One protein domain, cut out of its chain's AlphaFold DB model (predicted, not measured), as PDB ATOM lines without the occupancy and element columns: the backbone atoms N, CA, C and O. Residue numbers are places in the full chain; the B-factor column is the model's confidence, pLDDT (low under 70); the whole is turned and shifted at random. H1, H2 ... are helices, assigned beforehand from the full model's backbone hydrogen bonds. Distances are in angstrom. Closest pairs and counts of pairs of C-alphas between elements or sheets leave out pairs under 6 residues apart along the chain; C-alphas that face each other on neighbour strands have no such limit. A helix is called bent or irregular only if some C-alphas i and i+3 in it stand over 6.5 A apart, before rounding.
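Overview. This is residues 51 to 159 of the 446 residues of an uncharacterized protein of Aspergillus mulundensis (UniProt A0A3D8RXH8). Short helices gather on one side of broad loops: H2 near the middle meets the long helix H5 about perpendicular, as in a T, with H3 at H5's start and H4 beyond H3. H1 lies far out between two long loop stretches, residues 51 to 72 and 81 to 111. The 109 printed residues hold five named helices, H1 to H5 in chain order, and no named strand; the class is all helix, though just 45 residues are in named elements. The whole is compact, with a radius of gyration of the C-alphas of 13.9 A and spans of 38 by 31 by 26 A.

Along the chain. Find C-alpha 73 at (299.377, 90.366, 181.215), where H1, residues 73 to 80, begins its 12.0 A. H2, residues 112 to 121, starts at (283.289, 94.267, 198.848) and measures 14.4 A. Next come H3, residues 127 to 133, and H4, residues 136 to 141, each 10.0 A; H4 is irregular, with C-alphas 137 and 140 7.2 A apart. H5, residues 144 to 157, runs 20.2 A to C-alpha 157 at (286.117, 104.160, 198.850).

Arrangement. Look at H2 and H5, which touch at 82 degrees, about perpendicular; their closest C-alphas, Gly 112 and Arg 150, are 4.5 A apart. H3 touches H5 through residues 144 to 147 of H5 alone, closest at the C-alphas of Ser 127 and Asp 144, 5.3 A. H3 and H4 are close but not clearly touching, their closest C-alphas, Ile 131 and Arg 139, 6.4 A apart. H1 and H2 are close but not clearly touching, with the C-alphas of His 75 and Leu 121 closest at 7.8 A. Every O i to N i+4 pair is within hydrogen-bond range in H2 and H5; the counts are 3 of 4 in H1, 2 of 3 in H3 and 0 of 2 in H4, where 2 of 3 O i to N i+3 pairs are.

Size, cuts and confidence. The C-alphas farthest apart, Gly 92 and Asn 159, are 39.0 A apart. The printed part has no cut; the link from H1 to H2, 31 residues, is long. No printed residue is under 70 in pLDDT.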
ATOM      1  N   LEU A  51     291.401  78.809 202.386       82.88
ATOM      2  CA  LEU A  51     292.516  78.923 201.452       82.88
ATOM      3  C   LEU A  51     293.710  79.487 202.241       82.88
ATOM      4  O   LEU A  51     293.619  80.632 202.689       82.88
ATOM      5  N   PRO A  52     294.807  78.729 202.457       81.62
ATOM      6  CA  PRO A  52     295.903  79.152 203.337       81.62
ATOM      7  C   PRO A  52     296.513  80.507 202.965       81.62
ATOM      8  O   PRO A  52     296.865  81.293 203.840       81.62
ATOM      9  N   GLU A  53     296.574  80.811 201.672       84.50
ATOM     10  CA  GLU A  53     297.081  82.079 201.133       84.50
ATOM     11  C   GLU A  53     296.172  83.274 201.484       84.50
ATOM     12  O   GLU A  53     296.648  84.397 201.651       84.50
ATOM     13  N   GLN A  54     294.872  83.020 201.678       89.88
ATOM     14  CA  GLN A  54     293.863  84.017 202.054       89.88
ATOM     15  C   GLN A  54     293.687  84.151 203.572       89.88
ATOM     16  O   GLN A  54     293.046  85.088 204.040       89.88
ATOM     17  N   ALA A  55     294.286  83.255 204.364       85.81
ATOM     18  CA  ALA A  55     294.161  83.241 205.822       85.81
ATOM     19  C   ALA A  55     294.725  84.497 206.507       85.81
ATOM     20  O   ALA A  55     294.351  84.808 207.634       85.81
ATOM     21  N   THR A  56     295.629  85.219 205.834       88.38
ATOM     22  CA  THR A  56     296.197  86.476 206.347       88.38
ATOM     23  C   THR A  56     295.481  87.729 205.844       88.38
ATOM     24  O   THR A  56     295.880  88.830 206.219       88.38
ATOM     25  N   TRP A  57     294.455  87.587 204.996       92.31
ATOM     26  CA  TRP A  57     293.737  88.728 204.438       92.31
ATOM     27  C   TRP A  57     292.782  89.335 205.462       92.31
ATOM     28  O   TRP A  57     291.981  88.639 206.087       92.31
ATOM     29  N   SER A  58     292.816  90.656 205.578       91.12
ATOM     30  CA  SER A  58     291.844  91.440 206.340       91.12
ATOM     31  C   SER A  58     291.737  92.841 205.745       91.12
ATOM     32  O   SER A  58     292.536  93.213 204.888       91.12
ATOM     33  N   ILE A  59     290.805  93.661 206.234       87.44
ATOM     34  CA  ILE A  59     290.720  95.076 205.836       87.44
ATOM     35  C   ILE A  59     292.016  95.859 206.139       87.44
ATOM     36  O   ILE A  59     292.344  96.804 205.432       87.44
ATOM     37  N   TYR A  60     292.793  95.424 207.140       90.75
ATOM     38  CA  TYR A  60     294.090  96.008 207.518       90.75
ATOM     39  C   TYR A  60     295.287  95.366 206.799       90.75
ATOM     40  O   TYR A  60     296.403  95.876 206.865       90.75
ATOM     41  N   LYS A  61     295.069  94.229 206.132       92.56
ATOM     42  CA  LYS A  61     296.071  93.491 205.359       92.56
ATOM     43  C   LYS A  61     295.422  93.000 204.069       92.56
ATOM     44  O   LYS A  61     295.112  91.817 203.911       92.56
ATOM     45  N   LEU A  62     295.162  93.952 203.179       93.56
ATOM     46  CA  LEU A  62     294.569  93.692 201.875       93.56
ATOM     47  C   LEU A  62     295.515  92.835 201.008       93.56
ATOM     48  O   LEU A  62     296.737  92.992 201.094       93.56
ATOM     49  N   PRO A  63     294.986  91.932 200.165       94.75
ATOM     50  CA  PRO A  63     295.800  91.209 199.195       94.75
ATOM     51  C   PRO A  63     296.418  92.153 198.157       94.75
ATOM     52  O   PRO A  63     295.743  93.044 197.646       94.75
ATOM     53  N   GLY A  64     297.684  91.907 197.798       92.75
ATOM     54  CA  GLY A  64     298.466  92.781 196.909       92.75
ATOM     55  C   GLY A  64     297.814  93.062 195.550       92.75
ATOM     56  O   GLY A  64     297.910  94.180 195.065       92.75
ATOM     57  N   ILE A  65     297.046  92.109 195.011       93.06
ATOM     58  CA  ILE A  65     296.284  92.237 193.754       93.06
ATOM     59  C   ILE A  65     295.283  93.414 193.737       93.06
ATOM     60  O   ILE A  65     294.878  93.884 192.676       93.06
ATOM     61  N   LEU A  66     294.855  93.902 194.909       93.75
ATOM     62  CA  LEU A  66     294.003  95.090 195.009       93.75
ATOM     63  C   LEU A  66     294.784  96.393 194.800       93.75
ATOM     64  O   LEU A  66     294.182  97.387 194.413       93.75
ATOM     65  N   LEU A  67     296.098  96.388 195.038       89.88
ATOM     66  CA  LEU A  67     296.986  97.539 194.851       89.88
ATOM     67  C   LEU A  67     297.442  97.683 193.389       89.88
ATOM     68  O   LEU A  67     297.901  98.751 192.987       89.88
ATOM     69  N   ASP A  68     297.296  96.628 192.585       89.56
ATOM     70  CA  ASP A  68     297.617  96.661 191.164       89.56
ATOM     71  C   ASP A  68     296.608  97.543 190.407       89.56
ATOM     72  O   ASP A  68     295.418  97.243 190.275       89.56
ATOM     73  N   ILE A  69     297.097  98.668 189.880       85.88
ATOM     74  CA  ILE A  69     296.288  99.629 189.113       85.88
ATOM     75  C   ILE A  69     295.836  99.009 187.782       85.88
ATOM     76  O   ILE A  69     294.716  99.234 187.328       85.88
ATOM     77  N   ARG A  70     296.687  98.203 187.141       86.12
ATOM     78  CA  ARG A  70     296.417  97.597 185.829       86.12
ATOM     79  C   ARG A  70     296.399  96.071 185.944       86.12
ATOM     80  O   ARG A  70     297.224  95.539 186.683       86.12
ATOM     81  N   PRO A  71     295.529  95.368 185.196       87.56
ATOM     82  CA  PRO A  71     295.562  93.913 185.153       87.56
ATOM     83  C   PRO A  71     296.923  93.429 184.621       87.56
ATOM     84  O   PRO A  71     297.392  93.963 183.609       87.56
ATOM     85  N   PRO A  72     297.565  92.428 185.254       86.88
ATOM     86  CA  PRO A  72     298.806  91.846 184.746       86.88
ATOM     87  C   PRO A  72     298.562  91.140 183.403       86.88
ATOM     88  O   PRO A  72     297.459  90.675 183.135       86.88
ATOM     89  N   GLU A  73     299.576  90.994 182.542       84.25
ATOM     90  CA  GLU A  73     299.377  90.366 181.215       84.25
ATOM     91  C   GLU A  73     298.866  88.913 181.328       84.25
ATOM     92  O   GLU A  73     298.055  88.455 180.522       84.25
ATOM     93  N   GLU A  74     299.249  88.217 182.401       84.69
ATOM     94  CA  GLU A  74     298.752  86.893 182.792       84.69
ATOM     95  C   GLU A  74     297.220  86.835 182.895       84.69
ATOM     96  O   GLU A  74     296.617  85.850 182.472       84.69
ATOM     97  N   HIS A  75     296.575  87.906 183.365       86.75
ATOM     98  CA  HIS A  75     295.118  88.034 183.458       86.75
ATOM     99  C   HIS A  75     294.458  87.881 182.078       86.75
ATOM    100  O   HIS A  75     293.454  87.184 181.927       86.75
ATOM    101  N   ARG A  76     295.056  88.468 181.030       81.94
ATOM    102  CA  ARG A  76     294.551  88.378 179.647       81.94
ATOM    103  C   ARG A  76     294.700  86.967 179.084       81.94
ATOM    104  O   ARG A  76     293.809  86.493 178.382       81.94
ATOM    105  N   ILE A  77     295.793  86.283 179.424       85.19
ATOM    106  CA  ILE A  77     296.011  84.877 179.059       85.19
ATOM    107  C   ILE A  77     294.972  83.999 179.764       85.19
ATOM    108  O   ILE A  77     294.304  83.199 179.102       85.19
ATOM    109  N   GLN A  78     294.768  84.195 181.072       86.25
ATOM    110  CA  GLN A  78     293.793  83.449 181.869       86.25
ATOM    111  C   GLN A  78     292.379  83.551 181.294       86.25
ATOM    112  O   GLN A  78     291.743  82.511 181.151       86.25
ATOM    113  N   MET A  79     291.919  84.736 180.862       85.06
ATOM    114  CA  MET A  79     290.596  84.915 180.226       85.06
ATOM    115  C   MET A  79     290.326  83.964 179.048       85.06
ATOM    116  O   MET A  79     289.173  83.626 178.792       85.06
ATOM    117  N   THR A  80     291.363  83.526 178.324       86.00
ATOM    118  CA  THR A  80     291.214  82.598 177.187       86.00
ATOM    119  C   THR A  80     291.189  81.119 177.584       86.00
ATOM    120  O   THR A  80     290.811  80.273 176.771       86.00
ATOM    121  N   LEU A  81     291.585  80.784 178.816       90.31
ATOM    122  CA  LEU A  81     291.668  79.402 179.278       90.31
ATOM    123  C   LEU A  81     290.284  78.888 179.703       90.31
ATOM    124  O   LEU A  81     289.601  79.547 180.493       90.31
ATOM    125  N   PRO A  82     289.867  77.684 179.266       90.81
ATOM    126  CA  PRO A  82     288.606  77.103 179.706       90.81
ATOM    127  C   PRO A  82     288.626  76.851 181.218       90.81
ATOM    128  O   PRO A  82     289.623  76.380 181.768       90.81
ATOM    129  N   VAL A  83     287.510  77.135 181.890       94.06
ATOM    130  CA  VAL A  83     287.332  76.771 183.299       94.06
ATOM    131  C   VAL A  83     286.826  75.335 183.377       94.06
ATOM    132  O   VAL A  83     285.843  74.974 182.725       94.06
ATOM    133  N   LEU A  84     287.506  74.500 184.161       94.62
ATOM    134  CA  LEU A  84     287.087  73.120 184.398       94.62
ATOM    135  C   LEU A  84     285.867  73.080 185.332       94.62
ATOM    136  O   LEU A  84     285.498  74.075 185.953       94.62
ATOM    137  N   LYS A  85     285.211  71.922 185.431       95.31
ATOM    138  CA  LYS A  85     284.185  71.682 186.454       95.31
ATOM    139  C   LYS A  85     284.800  70.969 187.648       95.31
ATOM    140  O   LYS A  85     285.628  70.079 187.462       95.31
ATOM    141  N   SER A  86     284.346  71.331 188.844       92.75
ATOM    142  CA  SER A  86     284.776  70.707 190.091       92.75
ATOM    143  C   SER A  86     284.520  69.195 190.069       92.75
ATOM    144  O   SER A  86     283.447  68.739 189.667       92.75
ATOM    145  N   SER A  87     285.484  68.410 190.558       91.56
ATOM    146  CA  SER A  87     285.349  66.951 190.731       91.56
ATOM    147  C   SER A  87     284.326  66.563 191.813       91.56
ATOM    148  O   SER A  87     283.822  65.441 191.843       91.56
ATOM    149  N   TYR A  88     284.004  67.510 192.692       88.19
ATOM    150  CA  TYR A  88     283.066  67.410 193.802       88.19
ATOM    151  C   TYR A  88     281.830  68.292 193.561       88.19
ATOM    152  O   TYR A  88     281.798  69.144 192.668       88.19
ATOM    153  N   LYS A  89     280.793  68.094 194.380       91.31
ATOM    154  CA  LYS A  89     279.547  68.870 194.333       91.31
ATOM    155  C   LYS A  89     279.457  69.834 195.508       91.31
ATOM    156  O   LYS A  89     279.668  69.434 196.648       91.31
ATOM    157  N   ILE A  90     279.036  71.063 195.233       92.00
ATOM    158  CA  ILE A  90     278.706  72.082 196.231       92.00
ATOM    159  C   ILE A  90     277.183  72.231 196.227       92.00
ATOM    160  O   ILE A  90     276.577  72.491 195.187       92.00
ATOM    161  N   TYR A  91     276.544  71.943 197.363       93.25
ATOM    162  CA  TYR A  91     275.079  71.881 197.505       93.25
ATOM    163  C   TYR A  91     274.378  71.071 196.392       93.25
ATOM    164  O   TYR A  91     273.351  71.474 195.849       93.25
ATOM    165  N   GLY A  92     274.968  69.928 196.017       92.81
ATOM    166  CA  GLY A  92     274.450  69.020 194.986       92.81
ATOM    167  C   GLY A  92     274.793  69.380 193.531       92.81
ATOM    168  O   GLY A  92     274.564  68.552 192.646       92.81
ATOM    169  N   LYS A  93     275.390  70.551 193.269       92.88
ATOM    170  CA  LYS A  93     275.755  71.045 191.928       92.88
ATOM    171  C   LYS A  93     277.268  70.935 191.688       92.88
ATOM    172  O   LYS A  93     278.048  71.221 192.589       92.88
ATOM    173  N   HIS A  94     277.698  70.559 190.480       94.75
ATOM    174  CA  HIS A  94     279.094  70.762 190.061       94.75
ATOM    175  C   HIS A  94     279.283  72.231 189.670       94.75
ATOM    176  O   HIS A  94     278.539  72.745 188.827       94.75
ATOM    177  N   VAL A  95     280.258  72.901 190.277       95.44
ATOM    178  CA  VAL A  95     280.564  74.316 190.019       95.44
ATOM    179  C   VAL A  95     281.714  74.438 189.020       95.44
ATOM    180  O   VAL A  95     282.321  73.437 188.640       95.44
ATOM    181  N   ASN A  96     282.010  75.653 188.556       96.75
ATOM    182  CA  ASN A  96     283.303  75.910 187.925       96.75
ATOM    183  C   ASN A  96     284.418  75.740 188.961       96.75
ATOM    184  O   ASN A  96     284.266  76.177 190.107       96.75
ATOM    185  N   ASP A  97     285.510  75.100 188.562       94.31
ATOM    186  CA  ASP A  97     286.653  74.857 189.426       94.31
ATOM    187  C   ASP A  97     287.527  76.111 189.535       94.31
ATOM    188  O   ASP A  97     288.080  76.597 188.550       94.31
ATOM    189  N   PHE A  98     287.613  76.617 190.760       94.56
ATOM    190  CA  PHE A  98     288.427  77.758 191.161       94.56
ATOM    191  C   PHE A  98     289.052  77.465 192.537       94.56
ATOM    192  O   PHE A  98     289.157  78.375 193.357       94.56
ATOM    193  N   GLU A  99     289.401  76.205 192.844       85.88
ATOM    194  CA  GLU A  99     289.854  75.803 194.194       85.88
ATOM    195  C   GLU A  99     291.067  76.578 194.732       85.88
ATOM    196  O   GLU A  99     291.215  76.680 195.942       85.88
ATOM    197  N   ALA A 100     291.901  77.172 193.875       89.50
ATOM    198  CA  ALA A 100     293.007  78.028 194.314       89.50
ATOM    199  C   ALA A 100     292.559  79.424 194.813       89.50
ATOM    200  O   ALA A 100     293.307  80.089 195.523       89.50
ATOM    201  N   ILE A 101     291.364  79.895 194.429       93.94
ATOM    202  CA  ILE A 101     290.952  81.308 194.565       93.94
ATOM    203  C   ILE A 101     289.618  81.464 195.303       93.94
ATOM    204  O   ILE A 101     289.476  82.376 196.115       93.94
ATOM    205  N   LEU A 102     288.637  80.595 195.054       95.31
ATOM    206  CA  LEU A 102     287.331  80.649 195.705       95.31
ATOM    207  C   LEU A 102     287.196  79.544 196.759       95.31
ATOM    208  O   LEU A 102     287.290  78.364 196.403       95.31
ATOM    209  N   PRO A 103     286.865  79.884 198.022       93.06
ATOM    210  CA  PRO A 103     286.472  78.900 199.025       93.06
ATOM    211  C   PRO A 103     285.322  78.016 198.527       93.06
ATOM    212  O   PRO A 103     284.496  78.438 197.713       93.06
ATOM    213  N   ARG A 104     285.218  76.785 199.038       91.44
ATOM    214  CA  ARG A 104     284.129  75.876 198.642       91.44
ATOM    215  C   ARG A 104     282.770  76.354 199.144       91.44
ATOM    216  O   ARG A 104     281.765  76.136 198.472       91.44
ATOM    217  N   GLN A 105     282.730  77.005 200.301       91.94
ATOM    218  CA  GLN A 105     281.528  77.644 200.821       91.94
ATOM    219  C   GLN A 105     281.779  79.130 201.054       91.94
ATOM    220  O   GLN A 105     282.787  79.527 201.634       91.94
ATOM    221  N   ILE A 106     280.846  79.954 200.586       93.81
ATOM    222  CA  ILE A 106     280.934  81.411 200.630       93.81
ATOM    223  C   ILE A 106     279.736  81.961 201.420       93.81
ATOM    224  O   ILE A 106     278.607  81.490 201.289       93.81
ATOM    225  N   SER A 107     279.973  82.959 202.274       93.25
ATOM    226  CA  SER A 107     278.909  83.646 203.019       93.25
ATOM    227  C   SER A 107     278.020  84.467 202.078       93.25
ATOM    228  O   SER A 107     278.502  85.041 201.111       93.25
ATOM    229  N   SER A 108     276.727  84.636 202.370       93.25
ATOM    230  CA  SER A 108     275.914  85.633 201.644       93.25
ATOM    231  C   SER A 108     276.352  87.080 201.933       93.25
ATOM    232  O   SER A 108     275.976  88.010 201.217       93.25
ATOM    233  N   ASN A 109     277.140  87.293 202.991       93.44
ATOM    234  CA  ASN A 109     277.616  88.604 203.420       93.44
ATOM    235  C   ASN A 109     279.138  88.773 203.268       93.44
ATOM    236  O   ASN A 109     279.789  89.258 204.185       93.44
ATOM    237  N   VAL A 110     279.709  88.346 202.132       94.31
ATOM    238  CA  VAL A 110     281.108  88.679 201.799       94.31
ATOM    239  C   VAL A 110     281.269  90.184 201.602       94.31
ATOM    240  O   VAL A 110     280.402  90.840 201.011       94.31
ATOM    241  N   GLU A 111     282.404  90.686 202.075       94.81
ATOM    242  CA  GLU A 111     282.864  92.064 201.982       94.81
ATOM    243  C   GLU A 111     283.213  92.464 200.536       94.81
ATOM    244  O   GLU A 111     283.727  91.657 199.756       94.81
ATOM    245  N   GLY A 112     282.996  93.737 200.186       95.94
ATOM    246  CA  GLY A 112     283.289  94.267 198.848       95.94
ATOM    247  C   GLY A 112     284.746  94.084 198.415       95.94
ATOM    248  O   GLY A 112     284.997  93.671 197.285       95.94
ATOM    249  N   TRP A 113     285.695  94.286 199.338       96.38
ATOM    250  CA  TRP A 113     287.133  94.121 199.085       96.38
ATOM    251  C   TRP A 113     287.523  92.684 198.732       96.38
ATOM    252  O   TRP A 113     288.341  92.461 197.840       96.38
ATOM    253  N   ARG A 114     286.914  91.692 199.391       96.31
ATOM    254  CA  ARG A 114     287.217  90.272 199.169       96.31
ATOM    255  C   ARG A 114     286.609  89.786 197.856       96.31
ATOM    256  O   ARG A 114     287.264  89.058 197.114       96.31
ATOM    257  N   LEU A 115     285.393  90.245 197.539       97.00
ATOM    258  CA  LEU A 115     284.783  90.039 196.225       97.00
ATOM    259  C   LEU A 115     285.658  90.649 195.119       97.00
ATOM    260  O   LEU A 115     285.965  89.965 194.151       97.00
ATOM    261  N   GLU A 116     286.099  91.898 195.266       96.81
ATOM    262  CA  GLU A 116     286.966  92.550 194.278       96.81
ATOM    263  C   GLU A 116     288.299  91.805 194.102       96.81
ATOM    264  O   GLU A 116     288.707  91.565 192.968       96.81
ATOM    265  N   ALA A 117     288.930  91.353 195.193       96.31
ATOM    266  CA  ALA A 117     290.170  90.580 195.131       96.31
ATOM    267  C   ALA A 117     290.007  89.274 194.336       96.31
ATOM    268  O   ALA A 117     290.842  88.971 193.486       96.31
ATOM    269  N   TRP A 118     288.927  88.518 194.561       96.94
ATOM    270  CA  TRP A 118     288.674  87.282 193.813       96.94
ATOM    271  C   TRP A 118     288.486  87.530 192.311       96.94
ATOM    272  O   TRP A 118     289.097  86.826 191.512       96.94
ATOM    273  N   PHE A 119     287.706  88.544 191.921       95.75
ATOM    274  CA  PHE A 119     287.492  88.874 190.504       95.75
ATOM    275  C   PHE A 119     288.765  89.380 189.798       95.75
ATOM    276  O   PHE A 119     288.885  89.211 188.589       95.75
ATOM    277  N   ARG A 120     289.726  89.965 190.531       93.94
ATOM    278  CA  ARG A 120     291.050  90.325 189.984       93.94
ATOM    279  C   ARG A 120     292.022  89.150 189.895       93.94
ATOM    280  O   ARG A 120     292.879  89.145 189.018       93.94
ATOM    281  N   LEU A 121     291.918  88.174 190.799       94.19
ATOM    282  CA  LEU A 121     292.787  86.990 190.793       94.19
ATOM    283  C   LEU A 121     292.479  86.037 189.637       94.19
ATOM    284  O   LEU A 121     293.408  85.430 189.111       94.19
ATOM    285  N   ASP A 122     291.210  85.911 189.241       94.38
ATOM    286  CA  ASP A 122     290.825  85.223 188.006       94.38
ATOM    287  C   ASP A 122     289.581  85.885 187.375       94.38
ATOM    288  O   ASP A 122     288.472  85.750 187.905       94.38
ATOM    289  N   PRO A 123     289.722  86.556 186.215       92.75
ATOM    290  CA  PRO A 123     288.632  87.281 185.552       92.75
ATOM    291  C   PRO A 123     287.513  86.394 185.004       92.75
ATOM    292  O   PRO A 123     286.510  86.903 184.502       92.75
ATOM    293  N   ARG A 124     287.675  85.067 185.039       94.62
ATOM    294  CA  ARG A 124     286.636  84.121 184.616       94.62
ATOM    295  C   ARG A 124     285.620  83.853 185.725       94.62
ATOM    296  O   ARG A 124     284.594  83.227 185.455       94.62
ATOM    297  N   ILE A 125     285.896  84.291 186.956       96.38
ATOM    298  CA  ILE A 125     284.964  84.198 188.080       96.38
ATOM    299  C   ILE A 125     283.745  85.073 187.791       96.38
ATOM    300  O   ILE A 125     283.854  86.274 187.556       96.38
ATOM    301  N   THR A 126     282.559  84.471 187.839       96.38
ATOM    302  CA  THR A 126     281.291  85.192 187.687       96.38
ATOM    303  C   THR A 126     280.572  85.341 189.025       96.38
ATOM    304  O   THR A 126     280.763  84.551 189.952       96.38
ATOM    305  N   SER A 127     279.627  86.280 189.122       97.31
ATOM    306  CA  SER A 127     278.699  86.346 190.261       97.31
ATOM    307  C   SER A 127     277.936  85.030 190.479       97.31
ATOM    308  O   SER A 127     277.593  84.693 191.610       97.31
ATOM    309  N   GLY A 128     277.699  84.257 189.410       97.31
ATOM    310  CA  GLY A 128     277.100  82.925 189.489       97.31
ATOM    311  C   GLY A 128     277.967  81.930 190.261       97.31
ATOM    312  O   GLY A 128     277.437  81.156 191.053       97.31
ATOM    313  N   ASP A 129     279.291  82.005 190.115       97.62
ATOM    314  CA  ASP A 129     280.246  81.152 190.832       97.62
ATOM    315  C   ASP A 129     280.292  81.440 192.329       97.62
ATOM    316  O   ASP A 129     280.471  80.513 193.124       97.62
ATOM    317  N   ILE A 130     280.084  82.706 192.704       97.56
ATOM    318  CA  ILE A 130     279.913  83.145 194.091       97.56
ATOM    319  C   ILE A 130     278.577  82.623 194.642       97.56
ATOM    320  O   ILE A 130     278.558  81.942 195.665       97.56
ATOM    321  N   ILE A 131     277.459  82.874 193.950       97.38
ATOM    322  CA  ILE A 131     276.106  82.492 194.399       97.38
ATOM    323  C   ILE A 131     275.939  80.965 194.495       97.38
ATOM    324  O   ILE A 131     275.312  80.466 195.433       97.38
ATOM    325  N   ASP A 132     276.532  80.196 193.577       96.50
ATOM    326  CA  ASP A 132     276.528  78.730 193.635       96.50
ATOM    327  C   ASP A 132     277.233  78.195 194.895       96.50
ATOM    328  O   ASP A 132     276.792  77.190 195.459       96.50
ATOM    329  N   ARG A 133     278.274  78.889 195.371       96.12
ATOM    330  CA  ARG A 133     279.008  78.574 196.610       96.12
ATOM    331  C   ARG A 133     278.345  79.111 197.878       96.12
ATOM    332  O   ARG A 133     278.766  78.747 198.974       96.12
ATOM    333  N   VAL A 134     277.298  79.927 197.763       95.38
ATOM    334  CA  VAL A 134     276.494  80.369 198.911       95.38
ATOM    335  C   VAL A 134     275.469  79.302 199.279       95.38
ATOM    336  O   VAL A 134     274.785  78.747 198.413       95.38
ATOM    337  N   HIS A 135     275.343  79.035 200.582       94.81
ATOM    338  CA  HIS A 135     274.387  78.068 201.121       94.81
ATOM    339  C   HIS A 135     272.951  78.368 200.642       94.81
ATOM    340  O   HIS A 135     272.505  79.511 200.782       94.81
ATOM    341  N   PRO A 136     272.186  77.383 200.119       94.81
ATOM    342  CA  PRO A 136     270.912  77.624 199.435       94.81
ATOM    343  C   PRO A 136     269.905  78.466 200.223       94.81
ATOM    344  O   PRO A 136     269.252  79.328 199.644       94.81
ATOM    345  N   HIS A 137     269.836  78.279 201.547       93.31
ATOM    346  CA  HIS A 137     268.959  79.048 202.438       93.31
ATOM    347  C   HIS A 137     269.246  80.566 202.439       93.31
ATOM    348  O   HIS A 137     268.337  81.360 202.663       93.31
ATOM    349  N   TYR A 138     270.484  80.987 202.150       93.69
ATOM    350  CA  TYR A 138     270.886  82.399 202.128       93.69
ATOM    351  C   TYR A 138     271.041  82.984 200.719       93.69
ATOM    352  O   TYR A 138     271.286  84.183 200.600       93.69
ATOM    353  N   ARG A 139     270.859  82.200 199.644       92.81
ATOM    354  CA  ARG A 139     270.982  82.707 198.259       92.81
ATOM    355  C   ARG A 139     270.006  83.845 197.947       92.81
ATOM    356  O   ARG A 139     270.357  84.743 197.203       92.81
ATOM    357  N   GLY A 140     268.831  83.882 198.580       92.00
ATOM    358  CA  GLY A 140     267.898  85.013 198.460       92.00
ATOM    359  C   GLY A 140     268.408  86.342 199.045       92.00
ATOM    360  O   GLY A 140     267.785  87.371 198.818       92.00
ATOM    361  N   ARG A 141     269.522  86.337 199.795       91.50
ATOM    362  CA  ARG A 141     270.152  87.536 200.385       91.50
ATOM    363  C   ARG A 141     271.314  88.089 199.554       91.50
ATOM    364  O   ARG A 141     271.885  89.107 199.941       91.50
ATOM    365  N   ILE A 142     271.698  87.409 198.472       94.62
ATOM    366  CA  ILE A 142     272.827  87.787 197.619       94.62
ATOM    367  C   ILE A 142     272.488  87.570 196.143       94.62
ATOM    368  O   ILE A 142     272.201  86.468 195.686       94.62
ATOM    369  N   SER A 143     272.551  88.655 195.390       97.12
ATOM    370  CA  SER A 143     272.297  88.714 193.956       97.12
ATOM    371  C   SER A 143     273.523  89.236 193.216       97.12
ATOM    372  O   SER A 143     274.404  89.867 193.801       97.12
ATOM    373  N   ASP A 144     273.557  89.015 191.904       97.06
ATOM    374  CA  ASP A 144     274.586  89.576 191.028       97.06
ATOM    375  C   ASP A 144     274.674  91.113 191.142       97.06
ATOM    376  O   ASP A 144     275.771  91.663 191.217       97.06
ATOM    377  N   LEU A 145     273.534  91.804 191.263       95.88
ATOM    378  CA  LEU A 145     273.506  93.252 191.472       95.88
ATOM    379  C   LEU A 145     274.156  93.655 192.806       95.88
ATOM    380  O   LEU A 145     274.945  94.593 192.829       95.88
ATOM    381  N   GLN A 146     273.886  92.932 193.899       96.62
ATOM    382  CA  GLN A 146     274.515  93.198 195.201       96.62
ATOM    383  C   GLN A 146     276.023  92.908 195.191       96.62
ATOM    384  O   GLN A 146     276.782  93.654 195.805       96.62
ATOM    385  N   ILE A 147     276.474  91.867 194.479       97.31
ATOM    386  CA  ILE A 147     277.907  91.577 194.295       97.31
ATOM    387  C   ILE A 147     278.585  92.729 193.544       97.31
ATOM    388  O   ILE A 147     279.604  93.246 194.004       97.31
ATOM    389  N   ARG A 148     277.998  93.178 192.425       95.19
ATOM    390  CA  ARG A 148     278.519  94.309 191.640       95.19
ATOM    391  C   ARG A 148     278.504  95.623 192.428       95.19
ATOM    392  O   ARG A 148     279.475  96.370 192.348       95.19
ATOM    393  N   TYR A 149     277.460  95.874 193.219       95.50
ATOM    394  CA  TYR A 149     277.343  97.066 194.063       95.50
ATOM    395  C   TYR A 149     278.417  97.103 195.158       95.50
ATOM    396  O   TYR A 149     279.212  98.036 195.168       95.50
ATOM    397  N   ARG A 150     278.557  96.043 195.972       96.62
ATOM    398  CA  ARG A 150     279.595  95.962 197.025       96.62
ATOM    399  C   ARG A 150     281.015  96.126 196.476       96.62
ATOM    400  O   ARG A 150     281.860  96.747 197.114       96.62
ATOM    401  N   ARG A 151     281.291  95.564 195.292       96.19
ATOM    402  CA  ARG A 151     282.576  95.756 194.598       96.19
ATOM    403  C   ARG A 151     282.769  97.206 194.145       96.19
ATOM    404  O   ARG A 151     283.868  97.733 194.279       96.19
ATOM    405  N   LYS A 152     281.719  97.856 193.625       94.19
ATOM    406  CA  LYS A 152     281.763  99.267 193.212       94.19
ATOM    407  C   LYS A 152     281.962 100.212 194.399       94.19
ATOM    408  O   LYS A 152     282.829 101.070 194.300       94.19
ATOM    409  N   GLU A 153     281.240 100.021 195.502       94.56
ATOM    410  CA  GLU A 153     281.421 100.810 196.732       94.56
ATOM    411  C   GLU A 153     282.865 100.735 197.231       94.56
ATOM    412  O   GLU A 153     283.506 101.767 197.404       94.56
ATOM    413  N   PHE A 154     283.420  99.522 197.355       95.06
ATOM    414  CA  PHE A 154     284.813  99.343 197.763       95.06
ATOM    415  C   PHE A 154     285.801 100.034 196.808       95.06
ATOM    416  O   PHE A 154     286.715 100.723 197.256       95.06
ATOM    417  N   ARG A 155     285.610  99.905 195.486       93.56
ATOM    418  CA  ARG A 155     286.452 100.607 194.503       93.56
ATOM    419  C   ARG A 155     286.377 102.130 194.635       93.56
ATOM    420  O   ARG A 155     287.396 102.785 194.463       93.56
ATOM    421  N   GLN A 156     285.205 102.681 194.948       91.31
ATOM    422  CA  GLN A 156     285.013 104.121 195.152       91.31
ATOM    423  C   GLN A 156     285.614 104.613 196.476       91.31
ATOM    424  O   GLN A 156     286.176 105.700 196.515       91.31
ATOM    425  N   GLU A 157     285.534 103.821 197.545       90.88
ATOM    426  CA  GLU A 157     286.117 104.160 198.850       90.88
ATOM    427  C   GLU A 157     287.657 104.095 198.843       90.88
ATOM    428  O   GLU A 157     288.311 104.887 199.519       90.88
ATOM    429  N   PHE A 158     288.242 103.195 198.042       89.75
ATOM    430  CA  PHE A 158     289.692 102.964 197.963       89.75
ATOM    431  C   PHE A 158     290.347 103.486 196.666       89.75
ATOM    432  O   PHE A 158     291.523 103.214 196.431       89.75
ATOM    433  N   ASN A 159     289.616 104.233 195.827       89.38
ATOM    434  CA  ASN A 159     290.073 104.763 194.528       89.38
ATOM    435  C   ASN A 159     290.708 103.699 193.599       89.38
ATOM    436  O   ASN A 159     291.730 103.940 192.956       89.38
TER     437      ASN A 159